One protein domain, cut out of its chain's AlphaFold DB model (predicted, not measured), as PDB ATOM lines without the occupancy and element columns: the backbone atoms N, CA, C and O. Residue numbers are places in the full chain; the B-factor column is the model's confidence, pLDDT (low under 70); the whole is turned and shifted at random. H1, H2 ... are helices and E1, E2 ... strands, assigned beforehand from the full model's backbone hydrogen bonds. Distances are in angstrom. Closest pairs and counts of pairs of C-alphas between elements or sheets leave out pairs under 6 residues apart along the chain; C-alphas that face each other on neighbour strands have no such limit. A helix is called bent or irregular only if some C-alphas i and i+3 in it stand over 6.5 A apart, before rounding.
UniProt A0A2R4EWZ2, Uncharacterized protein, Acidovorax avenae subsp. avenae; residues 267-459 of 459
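Overview. This is residues 267 to 459 of the 459 residues of an uncharacterized protein of Acidovorax avenae subsp. avenae (UniProt A0A2R4EWZ2). One long, twisted antiparallel sheet of seven strands forms a wall, and H1, H4 and H3 cover one face of it, H4 between the other two. The small H2 and the loop after it sit by the E3 edge, and residues 388 to 395, in the long link of the hairpin E4 and E5, stick out from the body. The printed part has 193 residues, with four named helices and seven named strands in the order H1 E1 E2 H2 E3 H3 E4 E5 H4 E6 E7; the sheet's order is E3 E2 E1 E6 E7 E5 E4. The class is mixed, helices and strands; the whole is loose, with a radius of gyration of the C-alphas of 20.3 A and spans of 69 by 47 by 30 A.

Arrangement. H1, residues 267 to 280, is on the sheet at a height of 9.2 A. It lies over E1, residues 288 to 296, and E6, residues 432 to 440, running along the strands at 18 degrees to E1 on the local plane; it is only just not over E2, residues 301 to 308, where 2 of its C-alphas fall. The closest C-alphas of H1 and E6 are those of Val 267 and Thr 433, 5.2 A. E1 and E2 form a hairpin, with N 303 and O 294 at 2.8 A. H2, residues 316 to 320, only grazes the sheet with residues 317 to 318. E3, residues 334 to 339, is an edge strand beside E2, with N 336 and O 304 at 2.9 A. H3, residues 355 to 369, lies over E5, residues 399 to 411, at a height of 9.7 A. E4, residues 374 to 384, is the other edge strand and forms a hairpin with E5; N 380 and O 404 are 2.9 A apart. H4, residues 414 to 427, is on the same face as H1 and H3, at a height of 8.6 A, a two-layer arrangement with helices on one face of a sheet. H4 touches H3 at a shallow tilt of 26 degrees, opposite ways, the closest C-alphas being those of His 369 and Met 419, 7.1 A. With residues 424 to 427 alone it touches residues 267 to 271 of H1, closest at Leu 268 and Met 424, whose C-alphas are 5.4 A apart; the tilt of 38 degrees is only just steep. H1 and H3 are apart. E6 and E7, residues 448 to 458, form a hairpin, with N 438 and O 450 at 2.7 A. Between the neighbour strands E1 and E6, N 293 and O 439 are within hydrogen-bond range at 2.9 A, and between the neighbour strands E7 and E5, N 451 and O 409 are within hydrogen-bond range at 2.8 A. E5, H4 and E6 form a split strand-helix-strand unit, two strands running the same way with E7 between them, and its crossover is right-handed. In H1 and H3 every O i to N i+4 pair is within hydrogen-bond range; H4 has 8 of 10, and H2 has 0 of 1 but 2 of 2 O i to N i+3 pairs.

Along the chain. H1 begins at C-alpha 267, (27.622, 24.797, -50.994), and is 20.0 A long. E1, 22.5 A, bends by 56 degrees at residue 291; E2 is 23.3 A, H2 8.3 A and E3 17.3 A. H3 is 20.9 A and E4 28.6 A. E5, the longest strand by residues, runs 37.4 A from C-alpha 399 at (52.817, 25.565, -41.614). H4, 19.9 A, is only just irregular, with C-alphas 418 and 421 6.9 A apart. E6, 22.6 A, bends by 64 degrees at residue 435. E7, 32.5 A, ends at C-alpha 458, (45.114, 22.610, -50.733).

Size, cuts and confidence. The two C-alphas farthest apart, those of Gln 312 and Asp 394, are 71.4 A apart. Residues 388 to 395 stand free; without them the body spans 61 by 44 by 29 A. The printed part has no cut and ends at residue 459, the chain's last. The long links are H2 to E3, E3 to H3 and E4 to E5. The mean pLDDT of the printed part is 88.3, and residues 330, 344 to 351, 372 and 459 are under 70.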
ATOM      1  N   VAL A 267      28.428  23.775 -50.293       90.00
ATOM      2  CA  VAL A 267      27.622  24.797 -50.994       90.00
ATOM      3  C   VAL A 267      26.197  24.338 -51.254       90.00
ATOM      4  O   VAL A 267      25.254  25.038 -50.892       90.00
ATOM      5  N   LEU A 268      26.024  23.173 -51.882       90.75
ATOM      6  CA  LEU A 268      24.705  22.718 -52.313       90.75
ATOM      7  C   LEU A 268      23.818  22.324 -51.126       90.75
ATOM      8  O   LEU A 268      22.634  22.650 -51.105       90.75
ATOM      9  N   GLN A 269      24.387  21.677 -50.107       90.88
ATOM     10  CA  GLN A 269      23.656  21.331 -48.888       90.88
ATOM     11  C   GLN A 269      23.255  22.590 -48.108       90.88
ATOM     12  O   GLN A 269      22.098  22.723 -47.715       90.88
ATOM     13  N   GLN A 270      24.184  23.535 -47.943       92.94
ATOM     14  CA  GLN A 270      23.948  24.837 -47.313       92.94
ATOM     15  C   GLN A 270      22.866  25.632 -48.054       92.94
ATOM     16  O   GLN A 270      21.961  26.191 -47.432       92.94
ATOM     17  N   TRP A 271      22.909  25.619 -49.387       94.62
ATOM     18  CA  TRP A 271      21.871  26.195 -50.233       94.62
ATOM     19  C   TRP A 271      20.513  25.556 -49.968       94.62
ATOM     20  O   TRP A 271      19.564  26.267 -49.660       94.62
ATOM     21  N   HIS A 272      20.417  24.225 -50.014       94.50
ATOM     22  CA  HIS A 272      19.161  23.524 -49.754       94.50
ATOM     23  C   HIS A 272      18.601  23.804 -48.357       94.50
ATOM     24  O   HIS A 272      17.390  23.953 -48.220       94.50
ATOM     25  N   GLN A 273      19.451  23.923 -47.334       93.94
ATOM     26  CA  GLN A 273      19.021  24.295 -45.983       93.94
ATOM     27  C   GLN A 273      18.418  25.705 -45.944       93.94
ATOM     28  O   GLN A 273      17.310  25.886 -45.435       93.94
ATOM     29  N   CYS A 274      19.120  26.697 -46.502       95.00
ATOM     30  CA  CYS A 274      18.646  28.080 -46.511       95.00
ATOM     31  C   CYS A 274      17.393  28.243 -47.389       95.00
ATOM     32  O   CYS A 274      16.449  28.941 -47.017       95.00
ATOM     33  N   GLU A 275      17.343  27.541 -48.518       94.50
ATOM     34  CA  GLU A 275      16.228  27.584 -49.458       94.50
ATOM     35  C   GLU A 275      14.981  26.873 -48.925       94.50
ATOM     36  O   GLU A 275      13.865  27.368 -49.072       94.50
ATOM     37  N   ALA A 276      15.150  25.754 -48.213       94.62
ATOM     38  CA  ALA A 276      14.051  25.106 -47.506       94.62
ATOM     39  C   ALA A 276      13.443  26.029 -46.440       94.62
ATOM     40  O   ALA A 276      12.224  26.043 -46.274       94.62
ATOM     41  N   LEU A 277      14.267  26.819 -45.740       94.69
ATOM     42  CA  LEU A 277      13.765  27.841 -44.824       94.69
ATOM     43  C   LEU A 277      13.034  28.949 -45.588       94.69
ATOM     44  O   LEU A 277      11.913  29.280 -45.215       94.69
ATOM     45  N   ARG A 278      13.609  29.462 -46.685       95.00
ATOM     46  CA  ARG A 278      12.975  30.482 -47.537       95.00
ATOM     47  C   ARG A 278      11.587  30.050 -48.012       95.00
ATOM     48  O   ARG A 278      10.646  30.828 -47.900       95.00
ATOM     49  N   HIS A 279      11.442  28.811 -48.479       93.81
ATOM     50  CA  HIS A 279      10.162  28.258 -48.937       93.81
ATOM     51  C   HIS A 279       9.119  28.077 -47.829       93.81
ATOM     52  O   HIS A 279       7.928  28.022 -48.126       93.81
ATOM     53  N   ARG A 280       9.542  27.982 -46.564       93.81
ATOM     54  CA  ARG A 280       8.634  27.924 -45.408       93.81
ATOM     55  C   ARG A 280       8.158  29.307 -44.964       93.81
ATOM     56  O   ARG A 280       7.221  29.377 -44.174       93.81
ATOM     57  N   LEU A 281       8.791  30.388 -45.426       94.06
ATOM     58  CA  LEU A 281       8.381  31.739 -45.058       94.06
ATOM     59  C   LEU A 281       7.099  32.128 -45.807       94.06
ATOM     60  O   LEU A 281       7.058  32.039 -47.037       94.06
ATOM     61  N   PRO A 282       6.060  32.596 -45.098       93.50
ATOM     62  CA  PRO A 282       4.856  33.095 -45.740       93.50
ATOM     63  C   PRO A 282       5.124  34.442 -46.423       93.50
ATOM     64  O   PRO A 282       6.026  35.194 -46.047       93.50
ATOM     65  N   TYR A 283       4.300  34.785 -47.417       92.12
ATOM     66  CA  TYR A 283       4.338  36.117 -48.034       92.12
ATOM     67  C   TYR A 283       4.089  37.227 -46.997       92.12
ATOM     68  O   TYR A 283       4.768  38.253 -46.997       92.12
ATOM     69  N   SER A 284       3.153  36.979 -46.079       93.00
ATOM     70  CA  SER A 284       2.898  37.783 -44.887       93.00
ATOM     71  C   SER A 284       2.355  36.900 -43.766       93.00
ATOM     72  O   SER A 284       1.609  35.966 -44.048       93.00
ATOM     73  N   ASP A 285       2.659  37.241 -42.522       94.12
ATOM     74  CA  ASP A 285       2.147  36.601 -41.316       94.12
ATOM     75  C   ASP A 285       1.734  37.683 -40.316       94.12
ATOM     76  O   ASP A 285       2.515  38.590 -40.032       94.12
ATOM     77  N   TRP A 286       0.487  37.647 -39.843       94.06
ATOM     78  CA  TRP A 286      -0.058  38.637 -38.899       94.06
ATOM     79  C   TRP A 286       0.210  40.114 -39.260       94.06
ATOM     80  O   TRP A 286       0.506  40.951 -38.412       94.06
ATOM     81  N   GLY A 287       0.143  40.445 -40.553       93.12
ATOM     82  CA  GLY A 287       0.412  41.796 -41.058       93.12
ATOM     83  C   GLY A 287       1.897  42.149 -41.189       93.12
ATOM     84  O   GLY A 287       2.213  43.211 -41.710       93.12
ATOM     85  N   TYR A 288       2.825  41.273 -40.813       93.88
ATOM     86  CA  TYR A 288       4.254  41.426 -41.081       93.88
ATOM     87  C   TYR A 288       4.659  40.636 -42.324       93.88
ATOM     88  O   TYR A 288       4.120  39.575 -42.608       93.88
ATOM     89  N   ARG A 289       5.639  41.129 -43.077       94.56
ATOM     90  CA  ARG A 289       6.239  40.420 -44.216       94.56
ATOM     91  C   ARG A 289       7.744  40.264 -44.009       94.56
ATOM     92  O   ARG A 289       8.363  41.180 -43.457       94.56
ATOM     93  N   PRO A 290       8.355  39.157 -44.450       95.94
ATOM     94  CA  PRO A 290       9.793  38.983 -44.346       95.94
ATOM     95  C   PRO A 290      10.486  39.889 -45.372       95.94
ATOM     96  O   PRO A 290      10.202  39.836 -46.569       95.94
ATOM     97  N   VAL A 291      11.404  40.732 -44.909       95.44
ATOM     98  CA  VAL A 291      12.173  41.655 -45.761       95.44
ATOM     99  C   VAL A 291      13.607  41.203 -45.965       95.44
ATOM    100  O   VAL A 291      14.215  41.532 -46.984       95.44
ATOM    101  N   ARG A 292      14.149  40.419 -45.031       97.00
ATOM    102  CA  ARG A 292      15.488  39.854 -45.152       97.00
ATOM    103  C   ARG A 292      15.551  38.489 -44.485       97.00
ATOM    104  O   ARG A 292      15.125  38.350 -43.348       97.00
ATOM    105  N   LEU A 293      16.117  37.504 -45.170       97.56
ATOM    106  CA  LEU A 293      16.506  36.221 -44.584       97.56
ATOM    107  C   LEU A 293      18.028  36.114 -44.658       97.56
ATOM    108  O   LEU A 293      18.594  36.188 -45.742       97.56
ATOM    109  N   THR A 294      18.680  35.925 -43.520       97.88
ATOM    110  CA  THR A 294      20.129  35.727 -43.424       97.88
ATOM    111  C   THR A 294      20.402  34.346 -42.850       97.88
ATOM    112  O   THR A 294      20.027  34.086 -41.715       97.88
ATOM    113  N   CYS A 295      21.075  33.478 -43.595       97.25
ATOM    114  CA  CYS A 295      21.562  32.184 -43.120       97.25
ATOM    115  C   CYS A 295      23.059  32.315 -42.808       97.25
ATOM    116  O   CYS A 295      23.857  32.517 -43.726       97.25
ATOM    117  N   ASP A 296      23.440  32.249 -41.529       95.12
ATOM    118  CA  ASP A 296      24.831  32.312 -41.066       95.12
ATOM    119  C   ASP A 296      25.304  30.913 -40.657       95.12
ATOM    120  O   ASP A 296      24.921  30.367 -39.617       95.12
ATOM    121  N   PHE A 297      26.127  30.308 -41.510       90.94
ATOM    122  CA  PHE A 297      26.586  28.935 -41.312       90.94
ATOM    123  C   PHE A 297      27.699  28.840 -40.267       90.94
ATOM    124  O   PHE A 297      27.850  27.787 -39.654       90.94
ATOM    125  N   GLY A 298      28.426  29.932 -40.009       86.06
ATOM    126  CA  GLY A 298      29.397  29.994 -38.915       86.06
ATOM    127  C   GLY A 298      28.712  29.952 -37.549       86.06
ATOM    128  O   GLY A 298      29.181  29.269 -36.642       86.06
ATOM    129  N   ALA A 299      27.563  30.621 -37.424       89.56
ATOM    130  CA  ALA A 299      26.736  30.602 -36.218       89.56
ATOM    131  C   ALA A 299      25.732  29.432 -36.162       89.56
ATOM    132  O   ALA A 299      25.035  29.285 -35.161       89.56
ATOM    133  N   SER A 300      25.623  28.616 -37.221       92.44
ATOM    134  CA  SER A 300      24.584  27.576 -37.371       92.44
ATOM    135  C   SER A 300      23.162  28.106 -37.121       92.44
ATOM    136  O   SER A 300      22.310  27.429 -36.544       92.44
ATOM    137  N   MET A 301      22.900  29.341 -37.549       95.81
ATOM    138  CA  MET A 301      21.661  30.056 -37.262       95.81
ATOM    139  C   MET A 301      21.199  30.846 -38.484       95.81
ATOM    140  O   MET A 301      21.995  31.471 -39.181       95.81
ATOM    141  N   ALA A 302      19.893  30.856 -38.719       96.88
ATOM    142  CA  ALA A 302      19.254  31.744 -39.671       96.88
ATOM    143  C   ALA A 302      18.432  32.804 -38.937       96.88
ATOM    144  O   ALA A 302      17.816  32.520 -37.914       96.88
ATOM    145  N   SER A 303      18.403  34.022 -39.466       97.19
ATOM    146  CA  SER A 303      17.594  35.121 -38.951       97.19
ATOM    147  C   SER A 303      16.680  35.677 -40.032       97.19
ATOM    148  O   SER A 303      17.138  35.916 -41.151       97.19
ATOM    149  N   VAL A 304      15.426  35.944 -39.688       97.38
ATOM    150  CA  VAL A 304      14.450  36.587 -40.571       97.38
ATOM    151  C   VAL A 304      14.081  37.938 -39.987       97.38
ATOM    152  O   VAL A 304      13.630  38.027 -38.851       97.38
ATOM    153  N   GLU A 305      14.293  38.988 -40.766       95.81
ATOM    154  CA  GLU A 305      13.862  40.343 -40.462       95.81
ATOM    155  C   GLU A 305      12.484  40.574 -41.076       95.81
ATOM    156  O   GLU A 305      12.267  40.319 -42.267       95.81
ATOM    157  N   TRP A 306      11.570  41.073 -40.258       94.88
ATOM    158  CA  TRP A 306      10.185  41.329 -40.602       94.88
ATOM    159  C   TRP A 306       9.909  42.827 -40.631       94.88
ATOM    160  O   TRP A 306      10.466  43.603 -39.854       94.88
ATOM    161  N   GLN A 307       8.996  43.232 -41.505       93.19
ATOM    162  CA  GLN A 307       8.497  44.598 -41.590       93.19
ATOM    163  C   GLN A 307       6.973  44.583 -41.589       93.19
ATOM    164  O   GLN A 307       6.369  43.720 -42.225       93.19
ATOM    165  N   ALA A 308       6.352  45.555 -40.919       92.25
ATOM    166  CA  ALA A 308       4.915  45.775 -41.035       92.25
ATOM    167  C   ALA A 308       4.537  45.986 -42.512       92.25
ATOM    168  O   ALA A 308       5.126  46.816 -43.208       92.25
ATOM    169  N   ALA A 309       3.574  45.214 -43.005       89.88
ATOM    170  CA  ALA A 309       3.135  45.261 -44.392       89.88
ATOM    171  C   ALA A 309       2.287  46.509 -44.674       89.88
ATOM    172  O   ALA A 309       2.243  46.972 -45.813       89.88
ATOM    173  N   ASN A 310       1.618  47.058 -43.654       89.25
ATOM    174  CA  ASN A 310       0.781  48.251 -43.758       89.25
ATOM    175  C   ASN A 310       0.655  48.989 -42.408       89.25
ATOM    176  O   ASN A 310       1.050  48.484 -41.360       89.25
ATOM    177  N   LEU A 311       0.050  50.182 -42.433       87.56
ATOM    178  CA  LEU A 311      -0.179  51.019 -41.243       87.56
ATOM    179  C   LEU A 311      -1.186  50.426 -40.240       87.56
ATOM    180  O   LEU A 311      -1.287  50.914 -39.120       87.56
ATOM    181  N   GLN A 312      -1.946  49.403 -40.633       90.00
ATOM    182  CA  GLN A 312      -2.943  48.748 -39.780       90.00
ATOM    183  C   GLN A 312      -2.355  47.573 -38.982       90.00
ATOM    184  O   GLN A 312      -3.036  47.017 -38.122       90.00
ATOM    185  N   THR A 313      -1.103  47.198 -39.254       89.94
ATOM    186  CA  THR A 313      -0.407  46.101 -38.574       89.94
ATOM    187  C   THR A 313      -0.147  46.480 -37.119       89.94
ATOM    188  O   THR A 313       0.477  47.509 -36.845       89.94
ATOM    189  N   ARG A 314      -0.618  45.667 -36.166       90.06
ATOM    190  CA  ARG A 314      -0.481  45.992 -34.743       90.06
ATOM    191  C   ARG A 314       0.897  45.577 -34.239       90.06
ATOM    192  O   ARG A 314       1.481  44.583 -34.668       90.06
ATOM    193  N   VAL A 315       1.424  46.326 -33.273       88.69
ATOM    194  CA  VAL A 315       2.687  45.968 -32.601       88.69
ATOM    195  C   VAL A 315       2.525  44.678 -31.789       88.69
ATOM    196  O   VAL A 315       3.421  43.844 -31.800       88.69
ATOM    197  N   ALA A 316       1.363  44.468 -31.161       89.81
ATOM    198  CA  ALA A 316       1.072  43.262 -30.378       89.81
ATOM    199  C   ALA A 316       1.149  41.964 -31.204       89.81
ATOM    200  O   ALA A 316       1.518  40.919 -30.676       89.81
ATOM    201  N   ASP A 317       0.878  42.048 -32.509       91.25
ATOM    202  CA  ASP A 317       0.866  40.893 -33.406       91.25
ATOM    203  C   ASP A 317       2.276  40.298 -33.630       91.25
ATOM    204  O   ASP A 317       2.406  39.156 -34.068       91.25
ATOM    205  N   ARG A 318       3.351  41.020 -33.254       90.81
ATOM    206  CA  ARG A 318       4.749  40.533 -33.297       90.81
ATOM    207  C   ARG A 318       4.956  39.259 -32.484       90.81
ATOM    208  O   ARG A 318       5.767  38.422 -32.868       90.81
ATOM    209  N   ALA A 319       4.224  39.108 -31.380       90.62
ATOM    210  CA  ALA A 319       4.331  37.951 -30.495       90.62
ATOM    211  C   ALA A 319       3.904  36.635 -31.168       90.62
ATOM    212  O   ALA A 319       4.236  35.560 -30.673       90.62
ATOM    213  N   HIS A 320       3.185  36.710 -32.291       92.44
ATOM    214  CA  HIS A 320       2.754  35.544 -33.055       92.44
ATOM    215  C   HIS A 320       3.758  35.115 -34.133       92.44
ATOM    216  O   HIS A 320       3.581  34.050 -34.722       92.44
ATOM    217  N   LEU A 321       4.813  35.901 -34.385       92.75
ATOM    218  CA  LEU A 321       5.799  35.572 -35.409       92.75
ATOM    219  C   LEU A 321       6.665  34.373 -34.987       92.75
ATOM    220  O   LEU A 321       7.127  34.299 -33.844       92.75
ATOM    221  N   PRO A 322       6.946  33.437 -35.910       91.56
ATOM    222  CA  PRO A 322       7.684  32.223 -35.587       91.56
ATOM    223  C   PRO A 322       9.128  32.553 -35.209       91.56
ATOM    224  O   PRO A 322       9.805  33.268 -35.942       91.56
ATOM    225  N   GLY A 323       9.614  32.011 -34.090       90.25
ATOM    226  CA  GLY A 323      11.013  32.159 -33.662       90.25
ATOM    227  C   GLY A 323      11.422  33.583 -33.276       90.25
ATOM    228  O   GLY A 323      12.612  33.886 -33.314       90.25
ATOM    229  N   ILE A 324      10.469  34.471 -32.961       93.06
ATOM    230  CA  ILE A 324      10.752  35.856 -32.561       93.06
ATOM    231  C   ILE A 324      11.690  35.903 -31.343       93.06
ATOM    232  O   ILE A 324      11.471  35.203 -30.355       93.06
ATOM    233  N   VAL A 325      12.748  36.716 -31.423       89.50
ATOM    234  CA  VAL A 325      13.749  36.826 -30.344       89.50
ATOM    235  C   VAL A 325      13.255  37.724 -29.216       89.50
ATOM    236  O   VAL A 325      13.344  37.350 -28.050       89.50
ATOM    237  N   ASP A 326      12.729  38.896 -29.567       86.19
ATOM    238  CA  ASP A 326      12.180  39.855 -28.612       86.19
ATOM    239  C   ASP A 326      10.826  40.372 -29.123       86.19
ATOM    240  O   ASP A 326      10.777  41.236 -30.003       86.19
ATOM    241  N   PRO A 327       9.706  39.819 -28.628       81.25
ATOM    242  CA  PRO A 327       8.374  40.242 -29.050       81.25
ATOM    243  C   PRO A 327       7.965  41.604 -28.470       81.25
ATOM    244  O   PRO A 327       6.976  42.175 -28.935       81.25
ATOM    245  N   LEU A 328       8.684  42.114 -27.462       78.81
ATOM    246  CA  LEU A 328       8.376  43.366 -26.762       78.81
ATOM    247  C   LEU A 328       9.261  44.533 -27.208       78.81
ATOM    248  O   LEU A 328       8.981  45.672 -26.829       78.81
ATOM    249  N   ASP A 329      10.288  44.278 -28.024       78.06
ATOM    250  CA  ASP A 329      11.090  45.337 -28.626       78.06
ATOM    251  C   ASP A 329      10.189  46.238 -29.482       78.06
ATOM    252  O   ASP A 329       9.644  45.827 -30.510       78.06
ATOM    253  N   ILE A 330      10.013  47.486 -29.038       68.81
ATOM    254  CA  ILE A 330       9.278  48.542 -29.750       68.81
ATOM    255  C   ILE A 330      10.108  49.175 -30.873       68.81
ATOM    256  O   ILE A 330       9.610  50.038 -31.598       68.81
ATOM    257  N   GLY A 331      11.362  48.752 -31.033       72.19
ATOM    258  CA  GLY A 331      12.230  49.137 -32.128       72.19
ATOM    259  C   GLY A 331      11.658  48.786 -33.503       72.19
ATOM    260  O   GLY A 331      10.684  48.040 -33.671       72.19
ATOM    261  N   ASN A 332      12.300  49.343 -34.529       70.56
ATOM    262  CA  ASN A 332      11.910  49.152 -35.928       70.56
ATOM    263  C   ASN A 332      12.317  47.784 -36.496       70.56
ATOM    264  O   ASN A 332      11.964  47.475 -37.632       70.56
ATOM    265  N   ARG A 333      13.082  46.982 -35.745       81.69
ATOM    266  CA  ARG A 333      13.691  45.747 -36.236       81.69
ATOM    267  C   ARG A 333      13.048  44.535 -35.571       81.69
ATOM    268  O   ARG A 333      13.406  44.164 -34.464       81.69
ATOM    269  N   VAL A 334      12.120  43.896 -36.272       91.94
ATOM    270  CA  VAL A 334      11.440  42.685 -35.796       91.94
ATOM    271  C   VAL A 334      12.191  41.474 -36.342       91.94
ATOM    272  O   VAL A 334      12.258  41.303 -37.557       91.94
ATOM    273  N   VAL A 335      12.810  40.664 -35.477       94.81
ATOM    274  CA  VAL A 335      13.718  39.584 -35.905       94.81
ATOM    275  C   VAL A 335      13.349  38.247 -35.282       94.81
ATOM    276  O   VAL A 335      13.265  38.119 -34.061       94.81
ATOM    277  N   SER A 336      13.229  37.238 -36.137       95.88
ATOM    278  CA  SER A 336      13.145  35.836 -35.747       95.88
ATOM    279  C   SER A 336      14.468  35.117 -35.955       95.88
ATOM    280  O   SER A 336      15.190  35.439 -36.900       95.88
ATOM    281  N   THR A 337      14.763  34.110 -35.138       96.12
ATOM    282  CA  THR A 337      15.907  33.211 -35.316       96.12
ATOM    283  C   THR A 337      15.474  31.752 -35.406       96.12
ATOM    284  O   THR A 337      14.508  31.308 -34.788       96.12
ATOM    285  N   PHE A 338      16.211  30.992 -36.209       95.06
ATOM    286  CA  PHE A 338      15.993  29.573 -36.452       95.06
ATOM    287  C   PHE A 338      17.334  28.852 -36.377       95.06
ATOM    288  O   PHE A 338      18.308  29.278 -36.999       95.06
ATOM    289  N   ALA A 339      17.394  27.748 -35.636       93.31
ATOM    290  CA  ALA A 339      18.567  26.883 -35.650       93.31
ATOM    291  C   ALA A 339      18.687  26.195 -37.018       93.31
ATOM    292  O   ALA A 339      17.698  25.676 -37.545       93.31
ATOM    293  N   MET A 340      19.892  26.181 -37.589       90.62
ATOM    294  CA  MET A 340      20.173  25.425 -38.806       90.62
ATOM    295  C   MET A 340      20.751  24.052 -38.447       90.62
ATOM    296  O   MET A 340      21.560  23.960 -37.522       90.62
ATOM    297  N   PRO A 341      20.357  22.974 -39.150       86.38
ATOM    298  CA  PRO A 341      20.918  21.651 -38.907       86.38
ATOM    299  C   PRO A 341      22.439  21.646 -39.121       86.38
ATOM    300  O   PRO A 341      22.909  22.269 -40.081       86.38
ATOM    301  N   PRO A 342      23.211  20.919 -38.292       80.19
ATOM    302  CA  PRO A 342      24.641  20.765 -38.520       80.19
ATOM    303  C   PRO A 342      24.885  20.121 -39.890       80.19
ATOM    304  O   PRO A 342      24.128  19.255 -40.331       80.19
ATOM    305  N   LEU A 343      25.935  20.567 -40.577       76.12
ATOM    306  CA  LEU A 343      26.308  20.021 -41.877       76.12
ATOM    307  C   LEU A 343      26.901  18.625 -41.690       76.12
ATOM    308  O   LEU A 343      27.888  18.452 -40.975       76.12
ATOM    309  N   ASP A 344      26.309  17.638 -42.358       68.12
ATOM    310  CA  ASP A 344      26.894  16.305 -42.442       68.12
ATOM    311  C   ASP A 344      27.951  16.271 -43.553       68.12
ATOM    312  O   ASP A 344      27.654  16.051 -44.726       68.12
ATOM    313  N   LEU A 345      29.201  16.522 -43.167       65.50
ATOM    314  CA  LEU A 345      30.349  16.529 -44.075       65.50
ATOM    315  C   LEU A 345      30.953  15.124 -44.272       65.50
ATOM    316  O   LEU A 345      31.973  14.991 -44.952       65.50
ATOM    317  N   THR A 346      30.364  14.068 -43.696       56.94
ATOM    318  CA  THR A 346      30.951  12.714 -43.713       56.94
ATOM    319  C   THR A 346      30.870  12.022 -45.076       56.94
ATOM    320  O   THR A 346      31.730  11.205 -45.397       56.94
ATOM    321  N   ALA A 347      29.906  12.386 -45.926       52.41
ATOM    322  CA  ALA A 347      29.650  11.732 -47.216       52.41
ATOM    323  C   ALA A 347      30.545  12.217 -48.373       52.41
ATOM    324  O   ALA A 347      30.217  12.047 -49.548       52.41
ATOM    325  N   SER A 348      31.642  12.900 -48.070       54.44
ATOM    326  CA  SER A 348      32.185  13.873 -48.996       54.44
ATOM    327  C   SER A 348      33.600  13.552 -49.477       54.44
ATOM    328  O   SER A 348      34.484  13.177 -48.712       54.44
ATOM    329  N   VAL A 349      33.792  13.630 -50.795       58.62
ATOM    330  CA  VAL A 349      35.019  13.185 -51.470       58.62
ATOM    331  C   VAL A 349      36.086  14.278 -51.374       58.62
ATOM    332  O   VAL A 349      35.848  15.394 -51.835       58.62
ATOM    333  N   ASP A 350      37.265  13.950 -50.830       62.91
ATOM    334  CA  ASP A 350      38.461  14.809 -50.875       62.91
ATOM    335  C   ASP A 350      38.852  15.025 -52.347       62.91
ATOM    336  O   ASP A 350      39.406  14.136 -53.001       62.91
ATOM    337  N   ARG A 351      38.492  16.186 -52.905       66.06
ATOM    338  CA  ARG A 351      38.839  16.574 -54.276       66.06
ATOM    339  C   ARG A 351      39.917  17.638 -54.230       66.06
ATOM    340  O   ARG A 351      39.678  18.768 -53.812       66.06
ATOM    341  N   ARG A 352      41.098  17.285 -54.732       70.50
ATOM    342  CA  ARG A 352      42.153  18.262 -55.001       70.50
ATOM    343  C   ARG A 352      41.767  19.062 -56.235       70.50
ATOM    344  O   ARG A 352      41.534  18.486 -57.295       70.50
ATOM    345  N   VAL A 353      41.700  20.375 -56.082       76.19
ATOM    346  CA  VAL A 353      41.388  21.306 -57.163       76.19
ATOM    347  C   VAL A 353      42.509  22.331 -57.239       76.19
ATOM    348  O   VAL A 353      42.855  22.943 -56.233       76.19
ATOM    349  N   GLU A 354      43.060  22.538 -58.431       79.25
ATOM    350  CA  GLU A 354      44.013  23.618 -58.674       79.25
ATOM    351  C   GLU A 354      43.295  24.974 -58.757       79.25
ATOM    352  O   GLU A 354      42.282  25.121 -59.449       79.25
ATOM    353  N   LEU A 355      43.843  25.996 -58.091       78.56
ATOM    354  CA  LEU A 355      43.203  27.309 -57.978       78.56
ATOM    355  C   LEU A 355      42.991  27.995 -59.335       78.56
ATOM    356  O   LEU A 355      41.912  28.525 -59.589       78.56
ATOM    357  N   LYS A 356      44.002  28.012 -60.214       84.19
ATOM    358  CA  LYS A 356      43.912  28.729 -61.499       84.19
ATOM    359  C   LYS A 356      42.798  28.164 -62.402       84.19
ATOM    360  O   LYS A 356      41.945  28.957 -62.808       84.19
ATOM    361  N   PRO A 357      42.729  26.841 -62.661       87.75
ATOM    362  CA  PRO A 357      41.609  26.247 -63.391       87.75
ATOM    363  C   PRO A 357      40.251  26.494 -62.730       87.75
ATOM    364  O   PRO A 357      39.297  26.828 -63.426       87.75
ATOM    365  N   ALA A 358      40.158  26.397 -61.396       87.50
ATOM    366  CA  ALA A 358      38.908  26.653 -60.680       87.50
ATOM    367  C   ALA A 358      38.419  28.092 -60.869       87.50
ATOM    368  O   ALA A 358      37.261  28.313 -61.208       87.50
ATOM    369  N   ARG A 359      39.313  29.077 -60.718       88.69
ATOM    370  CA  ARG A 359      38.994  30.495 -60.932       88.69
ATOM    371  C   ARG A 359      38.496  30.763 -62.341       88.69
ATOM    372  O   ARG A 359      37.505  31.473 -62.503       88.69
ATOM    373  N   MET A 360      39.176  30.202 -63.341       89.88
ATOM    374  CA  MET A 360      38.780  30.348 -64.740       89.88
ATOM    375  C   MET A 360      37.417  29.713 -64.997       89.88
ATOM    376  O   MET A 360      36.552  30.380 -65.548       89.88
ATOM    377  N   ALA A 361      37.191  28.483 -64.530       92.25
ATOM    378  CA  ALA A 361      35.909  27.804 -64.680       92.25
ATOM    379  C   ALA A 361      34.766  28.573 -63.996       92.25
ATOM    380  O   ALA A 361      33.689  28.711 -64.569       92.25
ATOM    381  N   ILE A 362      34.997  29.112 -62.792       91.88
ATOM    382  CA  ILE A 362      33.997  29.905 -62.064       91.88
ATOM    383  C   ILE A 362      33.698  31.219 -62.783       91.88
ATOM    384  O   ILE A 362      32.533  31.597 -62.892       91.88
ATOM    385  N   ALA A 363      34.722  31.909 -63.286       91.31
ATOM    386  CA  ALA A 363      34.542  33.144 -64.043       91.31
ATOM    387  C   ALA A 363      33.780  32.894 -65.354       91.31
ATOM    388  O   ALA A 363      32.813  33.599 -65.632       91.31
ATOM    389  N   ASP A 364      34.175  31.867 -66.108       92.56
ATOM    390  CA  ASP A 364      33.575  31.496 -67.392       92.56
ATOM    391  C   ASP A 364      32.106  31.083 -67.232       92.56
ATOM    392  O   ASP A 364      31.211  31.669 -67.847       92.56
ATOM    393  N   TRP A 365      31.826  30.160 -66.302       94.00
ATOM    394  CA  TRP A 365      30.454  29.755 -65.996       94.00
ATOM    395  C   TRP A 365      29.610  30.954 -65.565       94.00
ATOM    396  O   TRP A 365      28.491  31.139 -66.050       94.00
ATOM    397  N   SER A 366      30.154  31.795 -64.684       92.06
ATOM    398  CA  SER A 366      29.447  32.966 -64.189       92.06
ATOM    399  C   SER A 366      29.141  33.976 -65.288       92.06
ATOM    400  O   SER A 366      28.051  34.539 -65.267       92.06
ATOM    401  N   GLN A 367      30.068  34.233 -66.209       89.56
ATOM    402  CA  GLN A 367      29.870  35.184 -67.302       89.56
ATOM    403  C   GLN A 367      28.804  34.690 -68.288       89.56
ATOM    404  O   GLN A 367      28.044  35.492 -68.827       89.56
ATOM    405  N   ALA A 368      28.715  33.374 -68.493       88.88
ATOM    406  CA  ALA A 368      27.716  32.770 -69.367       88.88
ATOM    407  C   ALA A 368      26.296  32.740 -68.760       88.88
ATOM    408  O   ALA A 368      25.315  32.795 -69.507       88.88
ATOM    409  N   HIS A 369      26.164  32.660 -67.429       89.62
ATOM    410  CA  HIS A 369      24.880  32.350 -66.777       89.62
ATOM    411  C   HIS A 369      24.329  33.432 -65.836       89.62
ATOM    412  O   HIS A 369      23.123  33.419 -65.581       89.62
ATOM    413  N   LEU A 370      25.151  34.360 -65.328       87.50
ATOM    414  CA  LEU A 370      24.742  35.382 -64.353       87.50
ATOM    415  C   LEU A 370      25.094  36.795 -64.828       87.50
ATOM    416  O   LEU A 370      26.261  37.133 -65.012       87.50
ATOM    417  N   SER A 371      24.082  37.655 -64.931       79.00
ATOM    418  CA  SER A 371      24.218  39.039 -65.423       79.00
ATOM    419  C   SER A 371      25.148  39.894 -64.549       79.00
ATOM    420  O   SER A 371      25.908  40.719 -65.052       79.00
ATOM    421  N   GLY A 372      25.071  39.708 -63.225       69.81
ATOM    422  CA  GLY A 372      25.879  40.429 -62.231       69.81
ATOM    423  C   GLY A 372      27.240  39.800 -61.920       69.81
ATOM    424  O   GLY A 372      28.068  40.435 -61.262       69.81
ATOM    425  N   GLY A 373      27.478  38.582 -62.411       75.62
ATOM    426  CA  GLY A 373      28.689  37.811 -62.168       75.62
ATOM    427  C   GLY A 373      28.874  37.310 -60.723       75.62
ATOM    428  O   GLY A 373      28.227  37.754 -59.777       75.62
ATOM    429  N   MET A 374      29.816  36.388 -60.545       90.19
ATOM    430  CA  MET A 374      30.403  35.999 -59.268       90.19
ATOM    431  C   MET A 374      31.703  36.774 -59.106       90.19
ATOM    432  O   MET A 374      32.598  36.696 -59.953       90.19
ATOM    433  N   ARG A 375      31.827  37.528 -58.018       90.00
ATOM    434  CA  ARG A 375      33.046  38.281 -57.730       90.00
ATOM    435  C   ARG A 375      34.009  37.384 -56.979       90.00
ATOM    436  O   ARG A 375      33.680  36.843 -55.929       90.00
ATOM    437  N   GLN A 376      35.208  37.238 -57.523       89.62
ATOM    438  CA  GLN A 376      36.281  36.489 -56.887       89.62
ATOM    439  C   GLN A 376      37.240  37.474 -56.216       89.62
ATOM    440  O   GLN A 376      37.760  38.380 -56.867       89.62
ATOM    441  N   GLY A 377      37.463  37.298 -54.918       87.94
ATOM    442  CA  GLY A 377      38.392  38.096 -54.127       87.94
ATOM    443  C   GLY A 377      39.859  37.798 -54.441       87.94
ATOM    444  O   GLY A 377      40.194  37.032 -55.347       87.94
ATOM    445  N   VAL A 378      40.755  38.404 -53.665       87.38
ATOM    446  CA  VAL A 378      42.194  38.127 -53.749       87.38
ATOM    447  C   VAL A 378      42.494  36.769 -53.109       87.38
ATOM    448  O   VAL A 378      41.835  36.359 -52.155       87.38
ATOM    449  N   GLU A 379      43.469  36.059 -53.670       87.25
ATOM    450  CA  GLU A 379      44.010  34.832 -53.091       87.25
ATOM    451  C   GLU A 379      44.764  35.151 -51.794       87.25
ATOM    452  O   GLU A 379      45.680  35.973 -51.788       87.25
ATOM    453  N   GLU A 380      44.397  34.486 -50.703       88.50
ATOM    454  CA  GLU A 380      45.071  34.607 -49.413       88.50
ATOM    455  C   GLU A 380      45.738  33.275 -49.066       88.50
ATOM    456  O   GLU A 380      45.065  32.260 -48.859       88.50
ATOM    457  N   VAL A 381      47.069  33.270 -48.991       87.25
ATOM    458  CA  VAL A 381      47.825  32.104 -48.524       87.25
ATOM    459  C   VAL A 381      47.606  31.959 -47.022       87.25
ATOM    460  O   VAL A 381      47.945  32.851 -46.245       87.25
ATOM    461  N   VAL A 382      47.055  30.822 -46.606       86.38
ATOM    462  CA  VAL A 382      46.781  30.548 -45.196       86.38
ATOM    463  C   VAL A 382      47.983  29.850 -44.587       86.38
ATOM    464  O   VAL A 382      48.279  28.687 -44.879       86.38
ATOM    465  N   THR A 383      48.669  30.577 -43.711       89.44
ATOM    466  CA  THR A 383      49.771  30.068 -42.899       89.44
ATOM    467  C   THR A 383      49.387  30.110 -41.426       89.44
ATOM    468  O   THR A 383      48.719  31.034 -40.963       89.44
ATOM    469  N   VAL A 384      49.792  29.086 -40.681       88.94
ATOM    470  CA  VAL A 384      49.658  29.061 -39.222       88.94
ATOM    471  C   VAL A 384      51.059  29.157 -38.645       88.94
ATOM    472  O   VAL A 384      51.863  28.229 -38.775       88.94
ATOM    473  N   SER A 385      51.356  30.307 -38.050       89.94
ATOM    474  CA  SER A 385      52.645  30.577 -37.418       89.94
ATOM    475  C   SER A 385      52.623  30.152 -35.951       89.94
ATOM    476  O   SER A 385      51.616  30.366 -35.269       89.94
ATOM    477  N   PRO A 386      53.709  29.550 -35.445       89.25
ATOM    478  CA  PRO A 386      53.799  29.188 -34.041       89.25
ATOM    479  C   PRO A 386      53.847  30.434 -33.141       89.25
ATOM    480  O   PRO A 386      54.411  31.455 -33.542       89.25
ATOM    481  N   PRO A 387      53.293  30.372 -31.915       87.88
ATOM    482  CA  PRO A 387      53.469  31.432 -30.931       87.88
ATOM    483  C   PRO A 387      54.950  31.617 -30.576       87.88
ATOM    484  O   PRO A 387      55.730  30.664 -30.608       87.88
ATOM    485  N   ALA A 388      55.329  32.845 -30.206       86.75
ATOM    486  CA  ALA A 388      56.724  33.237 -29.972       86.75
ATOM    487  C   ALA A 388      57.460  32.335 -28.963       86.75
ATOM    488  O   ALA A 388      58.649  32.090 -29.121       86.75
ATOM    489  N   GLU A 389      56.744  31.790 -27.974       85.12
ATOM    490  CA  GLU A 389      57.285  30.897 -26.936       85.12
ATOM    491  C   GLU A 389      57.804  29.553 -27.478       85.12
ATOM    492  O   GLU A 389      58.625  28.909 -26.830       85.12
ATOM    493  N   ILE A 390      57.328  29.109 -28.648       86.44
ATOM    494  CA  ILE A 390      57.736  27.838 -29.272       86.44
ATOM    495  C   ILE A 390      58.331  28.015 -30.674       86.44
ATOM    496  O   ILE A 390      58.676  27.027 -31.325       86.44
ATOM    497  N   ALA A 391      58.434  29.256 -31.156       86.38
ATOM    498  CA  ALA A 391      59.006  29.563 -32.457       86.38
ATOM    499  C   ALA A 391      60.505  29.212 -32.473       86.38
ATOM    500  O   ALA A 391      61.265  29.666 -31.622       86.38
ATOM    501  N   GLY A 392      60.931  28.392 -33.440       82.06
ATOM    502  CA  GLY A 392      62.327  27.956 -33.573       82.06
ATOM    503  C   GLY A 392      62.708  26.720 -32.751       82.06
ATOM    504  O   GLY A 392      63.851  26.281 -32.830       82.06
ATOM    505  N   LEU A 393      61.773  26.127 -31.997       85.75
ATOM    506  CA  LEU A 393      61.987  24.817 -31.377       85.75
ATOM    507  C   LEU A 393      61.922  23.695 -32.423       85.75
ATOM    508  O   LEU A 393      61.116  23.749 -33.355       85.75
ATOM    509  N   ASP A 394      62.689  22.624 -32.207       78.81
ATOM    510  CA  ASP A 394      62.677  21.452 -33.087       78.81
ATOM    511  C   ASP A 394      61.255  20.899 -33.291       78.81
ATOM    512  O   ASP A 394      60.481  20.693 -32.340       78.81
ATOM    513  N   GLY A 395      60.919  20.682 -34.566       74.56
ATOM    514  CA  GLY A 395      59.613  20.204 -35.023       74.56
ATOM    515  C   GLY A 395      58.507  21.266 -35.083       74.56
ATOM    516  O   GLY A 395      57.374  20.919 -35.415       74.56
ATOM    517  N   VAL A 396      58.801  22.539 -34.783       82.88
ATOM    518  CA  VAL A 396      57.824  23.639 -34.788       82.88
ATOM    519  C   VAL A 396      58.220  24.693 -35.821       82.88
ATOM    520  O   VAL A 396      59.080  25.538 -35.588       82.88
ATOM    521  N   ALA A 397      57.555  24.660 -36.971       87.31
ATOM    522  CA  ALA A 397      57.720  25.639 -38.040       87.31
ATOM    523  C   ALA A 397      56.362  26.206 -38.457       87.31
ATOM    524  O   ALA A 397      55.322  25.581 -38.234       87.31
ATOM    525  N   THR A 398      56.376  27.381 -39.086       89.12
ATOM    526  CA  THR A 398      55.192  27.911 -39.767       89.12
ATOM    527  C   THR A 398      54.709  26.896 -40.794       89.12
ATOM    528  O   THR A 398      55.475  26.438 -41.641       89.12
ATOM    529  N   VAL A 399      53.430  26.536 -40.707       87.69
ATOM    530  CA  VAL A 399      52.817  25.565 -41.614       87.69
ATOM    531  C   VAL A 399      51.958  26.314 -42.621       87.69
ATOM    532  O   VAL A 399      50.955  26.925 -42.250       87.69
ATOM    533  N   THR A 400      52.316  26.230 -43.900       88.06
ATOM    534  CA  THR A 400      51.434  26.645 -44.996       88.06
ATOM    535  C   THR A 400      50.393  25.559 -45.230       88.06
ATOM    536  O   THR A 400      50.734  24.390 -45.417       88.06
ATOM    537  N   LEU A 401      49.116  25.926 -45.161       85.12
ATOM    538  CA  LEU A 401      47.999  24.988 -45.288       85.12
ATOM    539  C   LEU A 401      47.441  24.924 -46.705       85.12
ATOM    540  O   LEU A 401      46.962  23.875 -47.136       85.12
ATOM    541  N   GLY A 402      47.508  26.047 -47.411       85.69
ATOM    542  CA  GLY A 402      46.901  26.213 -48.715       85.69
ATOM    543  C   GLY A 402      46.608  27.678 -49.005       85.69
ATOM    544  O   GLY A 402      47.140  28.574 -48.347       85.69
ATOM    545  N   ALA A 403      45.726  27.913 -49.966       87.31
ATOM    546  CA  ALA A 403      45.202  29.229 -50.289       87.31
ATOM    547  C   ALA A 403      43.682  29.238 -50.135       87.31
ATOM    548  O   ALA A 403      43.014  28.253 -50.448       87.31
ATOM    549  N   LYS A 404      43.121  30.347 -49.661       88.88
ATOM    550  CA  LYS A 404      41.675  30.571 -49.660       88.88
ATOM    551  C   LYS A 404      41.331  31.768 -50.534       88.88
ATOM    552  O   LYS A 404      42.128  32.692 -50.685       88.88
ATOM    553  N   GLN A 405      40.129  31.762 -51.086       90.50
ATOM    554  CA  GLN A 405      39.611  32.876 -51.869       90.50
ATOM    555  C   GLN A 405      38.142  33.097 -51.534       90.50
ATOM    556  O   GLN A 405      37.355  32.152 -51.500       90.50
ATOM    557  N   VAL A 406      37.767  34.350 -51.285       92.38
ATOM    558  CA  VAL A 406      36.361  34.714 -51.092       92.38
ATOM    559  C   VAL A 406      35.668  34.755 -52.449       92.38
ATOM    560  O   VAL A 406      36.200  35.328 -53.400       92.38
ATOM    561  N   ILE A 407      34.494  34.140 -52.543       92.62
ATOM    562  CA  ILE A 407      33.629  34.208 -53.718       92.62
ATOM    563  C   ILE A 407      32.291  34.780 -53.267       92.62
ATOM    564  O   ILE A 407      31.582  34.158 -52.467       92.62
ATOM    565  N   ASP A 408      31.955  35.945 -53.808       93.62
ATOM    566  CA  ASP A 408      30.664  36.586 -53.613       93.62
ATOM    567  C   ASP A 408      29.762  36.294 -54.810       93.62
ATOM    568  O   ASP A 408      30.102  36.572 -55.964       93.62
ATOM    569  N   VAL A 409      28.591  35.741 -54.526       93.38
ATOM    570  CA  VAL A 409      27.555  35.441 -55.511       93.38
ATOM    571  C   VAL A 409      26.416  36.422 -55.299       93.38
ATOM    572  O   VAL A 409      25.835  36.458 -54.214       93.38
ATOM    573  N   THR A 410      26.072  37.201 -56.321       93.31
ATOM    574  CA  THR A 410      24.930  38.117 -56.270       93.31
ATOM    575  C   THR A 410      23.953  37.827 -57.401       93.31
ATOM    576  O   THR A 410      24.340  37.539 -58.530       93.31
ATOM    577  N   ALA A 411      22.663  37.903 -57.089       92.38
ATOM    578  CA  ALA A 411      21.591  37.827 -58.070       92.38
ATOM    579  C   ALA A 411      20.566  38.912 -57.752       92.38
ATOM    580  O   ALA A 411      19.888  38.862 -56.725       92.38
ATOM    581  N   THR A 412      20.487  39.919 -58.616       89.56
ATOM    582  CA  THR A 412      19.579  41.066 -58.458       89.56
ATOM    583  C   THR A 412      18.455  41.067 -59.490       89.56
ATOM    584  O   THR A 412      17.410  41.665 -59.243       89.56
ATOM    585  N   ALA A 413      18.645  40.386 -60.624       90.31
ATOM    586  CA  ALA A 413      17.619  40.185 -61.638       90.31
ATOM    587  C   ALA A 413      16.870  38.864 -61.413       90.31
ATOM    588  O   ALA A 413      17.465  37.858 -61.026       90.31
ATOM    589  N   SER A 414      15.575  38.826 -61.748       89.88
ATOM    590  CA  SER A 414      14.744  37.621 -61.594       89.88
ATOM    591  C   SER A 414      15.317  36.404 -62.324       89.88
ATOM    592  O   SER A 414      15.248  35.295 -61.807       89.88
ATOM    593  N   ARG A 415      15.923  36.607 -63.505       90.81
ATOM    594  CA  ARG A 415      16.616  35.539 -64.240       90.81
ATOM    595  C   ARG A 415      17.779  34.967 -63.431       90.81
ATOM    596  O   ARG A 415      17.872  33.753 -63.312       90.81
ATOM    597  N   ASP A 416      18.628  35.818 -62.861       91.06
ATOM    598  CA  ASP A 416      19.793  35.381 -62.085       91.06
ATOM    599  C   ASP A 416      19.358  34.570 -60.856       91.06
ATOM    600  O   ASP A 416      19.970  33.554 -60.536       91.06
ATOM    601  N   VAL A 417      18.257  34.969 -60.206       90.44
ATOM    602  CA  VAL A 417      17.687  34.247 -59.056       90.44
ATOM    603  C   VAL A 417      17.244  32.836 -59.436       90.44
ATOM    604  O   VAL A 417      17.499  31.895 -58.686       90.44
ATOM    605  N   LEU A 418      16.637  32.661 -60.614       90.25
ATOM    606  CA  LEU A 418      16.259  31.337 -61.125       90.25
ATOM    607  C   LEU A 418      17.486  30.459 -61.415       90.25
ATOM    608  O   LEU A 418      17.424  29.246 -61.228       90.25
ATOM    609  N   MET A 419      18.607  31.069 -61.809       92.88
ATOM    610  CA  MET A 419      19.863  30.365 -62.087       92.88
ATOM    611  C   MET A 419      20.656  30.000 -60.824       92.88
ATOM    612  O   MET A 419      21.617  29.236 -60.921       92.88
ATOM    613  N   LEU A 420      20.286  30.499 -59.635       92.50
ATOM    614  CA  LEU A 420      21.040  30.233 -58.403       92.50
ATOM    615  C   LEU A 420      21.130  28.741 -58.083       92.50
ATOM    616  O   LEU A 420      22.186  28.281 -57.666       92.50
ATOM    617  N   GLY A 421      20.071  27.963 -58.323       93.19
ATOM    618  CA  GLY A 421      20.110  26.514 -58.112       93.19
ATOM    619  C   GLY A 421      21.198  25.827 -58.945       93.19
ATOM    620  O   GLY A 421      21.955  25.008 -58.421       93.19
ATOM    621  N   ASP A 422      21.325  26.205 -60.219       94.06
ATOM    622  CA  ASP A 422      22.375  25.693 -61.107       94.06
ATOM    623  C   ASP A 422      23.755  26.231 -60.731       94.06
ATOM    624  O   ASP A 422      24.724  25.472 -60.740       94.06
ATOM    625  N   ALA A 423      23.838  27.493 -60.301       93.25
ATOM    626  CA  ALA A 423      25.065  28.077 -59.769       93.25
ATOM    627  C   ALA A 423      25.585  27.284 -58.565       93.25
ATOM    628  O   ALA A 423      26.764  26.941 -58.520       93.25
ATOM    629  N   MET A 424      24.716  26.926 -57.615       94.31
ATOM    630  CA  MET A 424      25.114  26.146 -56.439       94.31
ATOM    631  C   MET A 424      25.516  24.717 -56.804       94.31
ATOM    632  O   MET A 424      26.469  24.193 -56.229       94.31
ATOM    633  N   ARG A 425      24.857  24.088 -57.787       93.56
ATOM    634  CA  ARG A 425      25.281  22.777 -58.313       93.56
ATOM    635  C   ARG A 425      26.653  22.856 -58.969       93.56
ATOM    636  O   ARG A 425      27.501  22.011 -58.696       93.56
ATOM    637  N   PHE A 426      26.899  23.875 -59.784       93.12
ATOM    638  CA  PHE A 426      28.201  24.089 -60.401       93.12
ATOM    639  C   PHE A 426      29.287  24.356 -59.347       93.12
ATOM    640  O   PHE A 426      30.306  23.666 -59.326       93.12
ATOM    641  N   LEU A 427      29.045  25.271 -58.404       91.69
ATOM    642  CA  LEU A 427      29.975  25.575 -57.311       91.69
ATOM    643  C   LEU A 427      30.227  24.366 -56.398       91.69
ATOM    644  O   LEU A 427      31.312  24.248 -55.833       91.69
ATOM    645  N   SER A 428      29.275  23.428 -56.311       89.94
ATOM    646  CA  SER A 428      29.446  22.183 -55.550       89.94
ATOM    647  C   SER A 428      30.551  21.266 -56.087       89.94
ATOM    648  O   SER A 428      31.021  20.369 -55.387       89.94
ATOM    649  N   THR A 429      31.006  21.503 -57.322       88.56
ATOM    650  CA  THR A 429      32.138  20.775 -57.910       88.56
ATOM    651  C   THR A 429      33.491  21.202 -57.332       88.56
ATOM    652  O   THR A 429      34.466  20.461 -57.479       88.56
ATOM    653  N   PHE A 430      33.538  22.335 -56.622       88.44
ATOM    654  CA  PHE A 430      34.724  22.900 -55.979       88.44
ATOM    655  C   PHE A 430      34.603  22.869 -54.445       88.44
ATOM    656  O   PHE A 430      33.488  22.945 -53.930       88.44
ATOM    657  N   PRO A 431      35.722  22.810 -53.695       87.31
ATOM    658  CA  PRO A 431      35.750  22.839 -52.224       87.31
ATOM    659  C   PRO A 431      35.385  24.228 -51.676       87.31
ATOM    660  O   PRO A 431      36.231  25.001 -51.222       87.31
ATOM    661  N   ILE A 432      34.104  24.567 -51.780       88.62
ATOM    662  CA  ILE A 432      33.543  25.852 -51.379       88.62
ATOM    663  C   ILE A 432      32.602  25.635 -50.194       88.62
ATOM    664  O   ILE A 432      31.870  24.645 -50.112       88.62
ATOM    665  N   THR A 433      32.588  26.591 -49.273       90.00
ATOM    666  CA  THR A 433      31.587  26.661 -48.205       90.00
ATOM    667  C   THR A 433      31.065  28.083 -48.086       90.00
ATOM    668  O   THR A 433      31.851  29.034 -48.086       90.00
ATOM    669  N   PHE A 434      29.757  28.251 -47.935       91.88
ATOM    670  CA  PHE A 434      29.175  29.537 -47.578       91.88
ATOM    671  C   PHE A 434      29.466  29.879 -46.126       91.88
ATOM    672  O   PHE A 434      29.264  29.063 -45.228       91.88
ATOM    673  N   GLN A 435      29.891  31.120 -45.913       92.56
ATOM    674  CA  GLN A 435      29.905  31.740 -44.594       92.56
ATOM    675  C   GLN A 435      28.514  32.292 -44.287       92.56
ATOM    676  O   GLN A 435      27.962  32.072 -43.209       92.56
ATOM    677  N   ARG A 436      27.924  32.976 -45.274       94.94
ATOM    678  CA  ARG A 436      26.636  33.646 -45.135       94.94
ATOM    679  C   ARG A 436      25.879  33.684 -46.454       94.94
ATOM    680  O   ARG A 436      26.470  33.921 -47.503       94.94
ATOM    681  N   MET A 437      24.565  33.518 -46.377       96.88
ATOM    682  CA  MET A 437      23.623  33.805 -47.459       96.88
ATOM    683  C   MET A 437      22.606  34.833 -46.991       96.88
ATOM    684  O   MET A 437      22.123  34.751 -45.864       96.88
ATOM    685  N   VAL A 438      22.267  35.781 -47.853       97.31
ATOM    686  CA  VAL A 438      21.290  36.831 -47.588       97.31
ATOM    687  C   VAL A 438      20.313  36.896 -48.747       97.31
ATOM    688  O   VAL A 438      20.693  37.120 -49.892       97.31
ATOM    689  N   TRP A 439      19.041  36.751 -48.422       97.25
ATOM    690  CA  TRP A 439      17.928  37.026 -49.304       97.25
ATOM    691  C   TRP A 439      17.292  38.350 -48.912       97.25
ATOM    692  O   TRP A 439      16.891  38.522 -47.761       97.25
ATOM    693  N   SER A 440      17.152  39.262 -49.866       95.69
ATOM    694  CA  SER A 440      16.336  40.469 -49.721       95.69
ATOM    695  C   SER A 440      14.969  40.211 -50.341       95.69
ATOM    696  O   SER A 440      14.887  39.694 -51.455       95.69
ATOM    697  N   SER A 441      13.903  40.568 -49.625       93.69
ATOM    698  CA  SER A 441      12.511  40.301 -50.014       93.69
ATOM    699  C   SER A 441      12.276  38.827 -50.400       93.69
ATOM    700  O   SER A 441      11.828  38.550 -51.513       93.69
ATOM    701  N   PRO A 442      12.588  37.864 -49.504       93.44
ATOM    702  CA  PRO A 442      12.713  36.434 -49.824       93.44
ATOM    703  C   PRO A 442      11.469  35.779 -50.441       93.44
ATOM    704  O   PRO A 442      11.587  34.716 -51.055       93.44
ATOM    705  N   THR A 443      10.290  36.379 -50.271       91.38
ATOM    706  CA  THR A 443       8.993  35.841 -50.709       91.38
ATOM    707  C   THR A 443       8.326  36.670 -51.814       91.38
ATOM    708  O   THR A 443       7.255  36.293 -52.286       91.38
ATOM    709  N   ALA A 444       8.928  37.784 -52.252       87.44
ATOM    710  CA  ALA A 444       8.316  38.710 -53.207       87.44
ATOM    711  C   ALA A 444       8.858  38.552 -54.645       87.44
ATOM    712  O   ALA A 444      10.016  38.167 -54.835       87.44
ATOM    713  N   PRO A 445       8.069  38.921 -55.677       80.12
ATOM    714  CA  PRO A 445       8.589  39.142 -57.026       80.12
ATOM    715  C   PRO A 445       9.662  40.241 -56.985       80.12
ATOM    716  O   PRO A 445       9.383  41.358 -56.553       80.12
ATOM    717  N   GLY A 446      10.891  39.920 -57.391       84.56
ATOM    718  CA  GLY A 446      12.051  40.809 -57.224       84.56
ATOM    719  C   GLY A 446      12.926  40.493 -56.008       84.56
ATOM    720  O   GLY A 446      13.699  41.352 -55.583       84.56
ATOM    721  N   ALA A 447      12.816  39.283 -55.448       89.94
ATOM    722  CA  ALA A 447      13.788  38.762 -54.493       89.94
ATOM    723  C   ALA A 447      15.221  38.950 -55.015       89.94
ATOM    724  O   ALA A 447      15.482  38.804 -56.209       89.94
ATOM    725  N   GLN A 448      16.144  39.264 -54.115       93.44
ATOM    726  CA  GLN A 448      17.564  39.380 -54.435       93.44
ATOM    727  C   GLN A 448      18.358  38.460 -53.524       93.44
ATOM    728  O   GLN A 448      17.970  38.233 -52.378       93.44
ATOM    729  N   PHE A 449      19.484  37.969 -54.018       94.75
ATOM    730  CA  PHE A 449      20.379  37.096 -53.278       94.75
ATOM    731  C   PHE A 449      21.788  37.677 -53.240       94.75
ATOM    732  O   PHE A 449      22.291  38.187 -54.243       94.75
ATOM    733  N   ALA A 450      22.428  37.555 -52.085       94.62
ATOM    734  CA  ALA A 450      23.846  37.794 -51.890       94.62
ATOM    735  C   ALA A 450      24.412  36.698 -50.982       94.62
ATOM    736  O   ALA A 450      23.974  36.540 -49.845       94.62
ATOM    737  N   GLY A 451      25.382  35.936 -51.471       93.75
ATOM    738  CA  GLY A 451      26.062  34.896 -50.708       93.75
ATOM    739  C   GLY A 451      27.564  35.127 -50.696       93.75
ATOM    740  O   GLY A 451      28.151  35.340 -51.750       93.75
ATOM    741  N   THR A 452      28.178  35.029 -49.521       93.94
ATOM    742  CA  THR A 452      29.633  35.080 -49.351       93.94
ATOM    743  C   THR A 452      30.129  33.689 -48.995       93.94
ATOM    744  O   THR A 452      29.696  33.078 -48.010       93.94
ATOM    745  N   SER A 453      31.041  33.182 -49.812       91.00
ATOM    746  CA  SER A 453      31.610  31.846 -49.685       91.00
ATOM    747  C   SER A 453      33.130  31.878 -49.716       91.00
ATOM    748  O   SER A 453      33.748  32.877 -50.080       91.00
ATOM    749  N   THR A 454      33.752  30.791 -49.282       90.06
ATOM    750  CA  THR A 454      35.202  30.623 -49.298       90.06
ATOM    751  C   THR A 454      35.539  29.367 -50.072       90.06
ATOM    752  O   THR A 454      35.060  28.289 -49.731       90.06
ATOM    753  N   LEU A 455      36.353  29.528 -51.111       88.31
ATOM    754  CA  LEU A 455      37.025  28.453 -51.825       88.31
ATOM    755  C   LEU A 455      38.318  28.114 -51.086       88.31
ATOM    756  O   LEU A 455      39.145  29.003 -50.882       88.31
ATOM    757  N   PHE A 456      38.500  26.849 -50.717       83.31
ATOM    758  CA  PHE A 456      39.719  26.353 -50.078       83.31
ATOM    759  C   PHE A 456      40.539  25.525 -51.066       83.31
ATOM    760  O   PHE A 456      40.073  24.514 -51.575       83.31
ATOM    761  N   ILE A 457      41.785  25.916 -51.319       81.94
ATOM    762  CA  ILE A 457      42.724  25.159 -52.150       81.94
ATOM    763  C   ILE A 457      43.833  24.621 -51.281       81.94
ATOM    764  O   ILE A 457      44.553  25.364 -50.617       81.94
ATOM    765  N   ARG A 458      43.991  23.307 -51.335       77.38
ATOM    766  CA  ARG A 458      45.114  22.610 -50.733       77.38
ATOM    767  C   ARG A 458      46.340  22.739 -51.640       77.38
ATOM    768  O   ARG A 458      46.216  22.525 -52.844       77.38
ATOM    769  N   GLN A 459      47.485  23.093 -51.055       65.94
ATOM    770  CA  GLN A 459      48.784  23.024 -51.738       65.94
ATOM    771  C   GLN A 459      49.294  21.586 -51.853       65.94
ATOM    772  O   GLN A 459      48.988  20.763 -50.953       65.94
TER     773      GLN A 459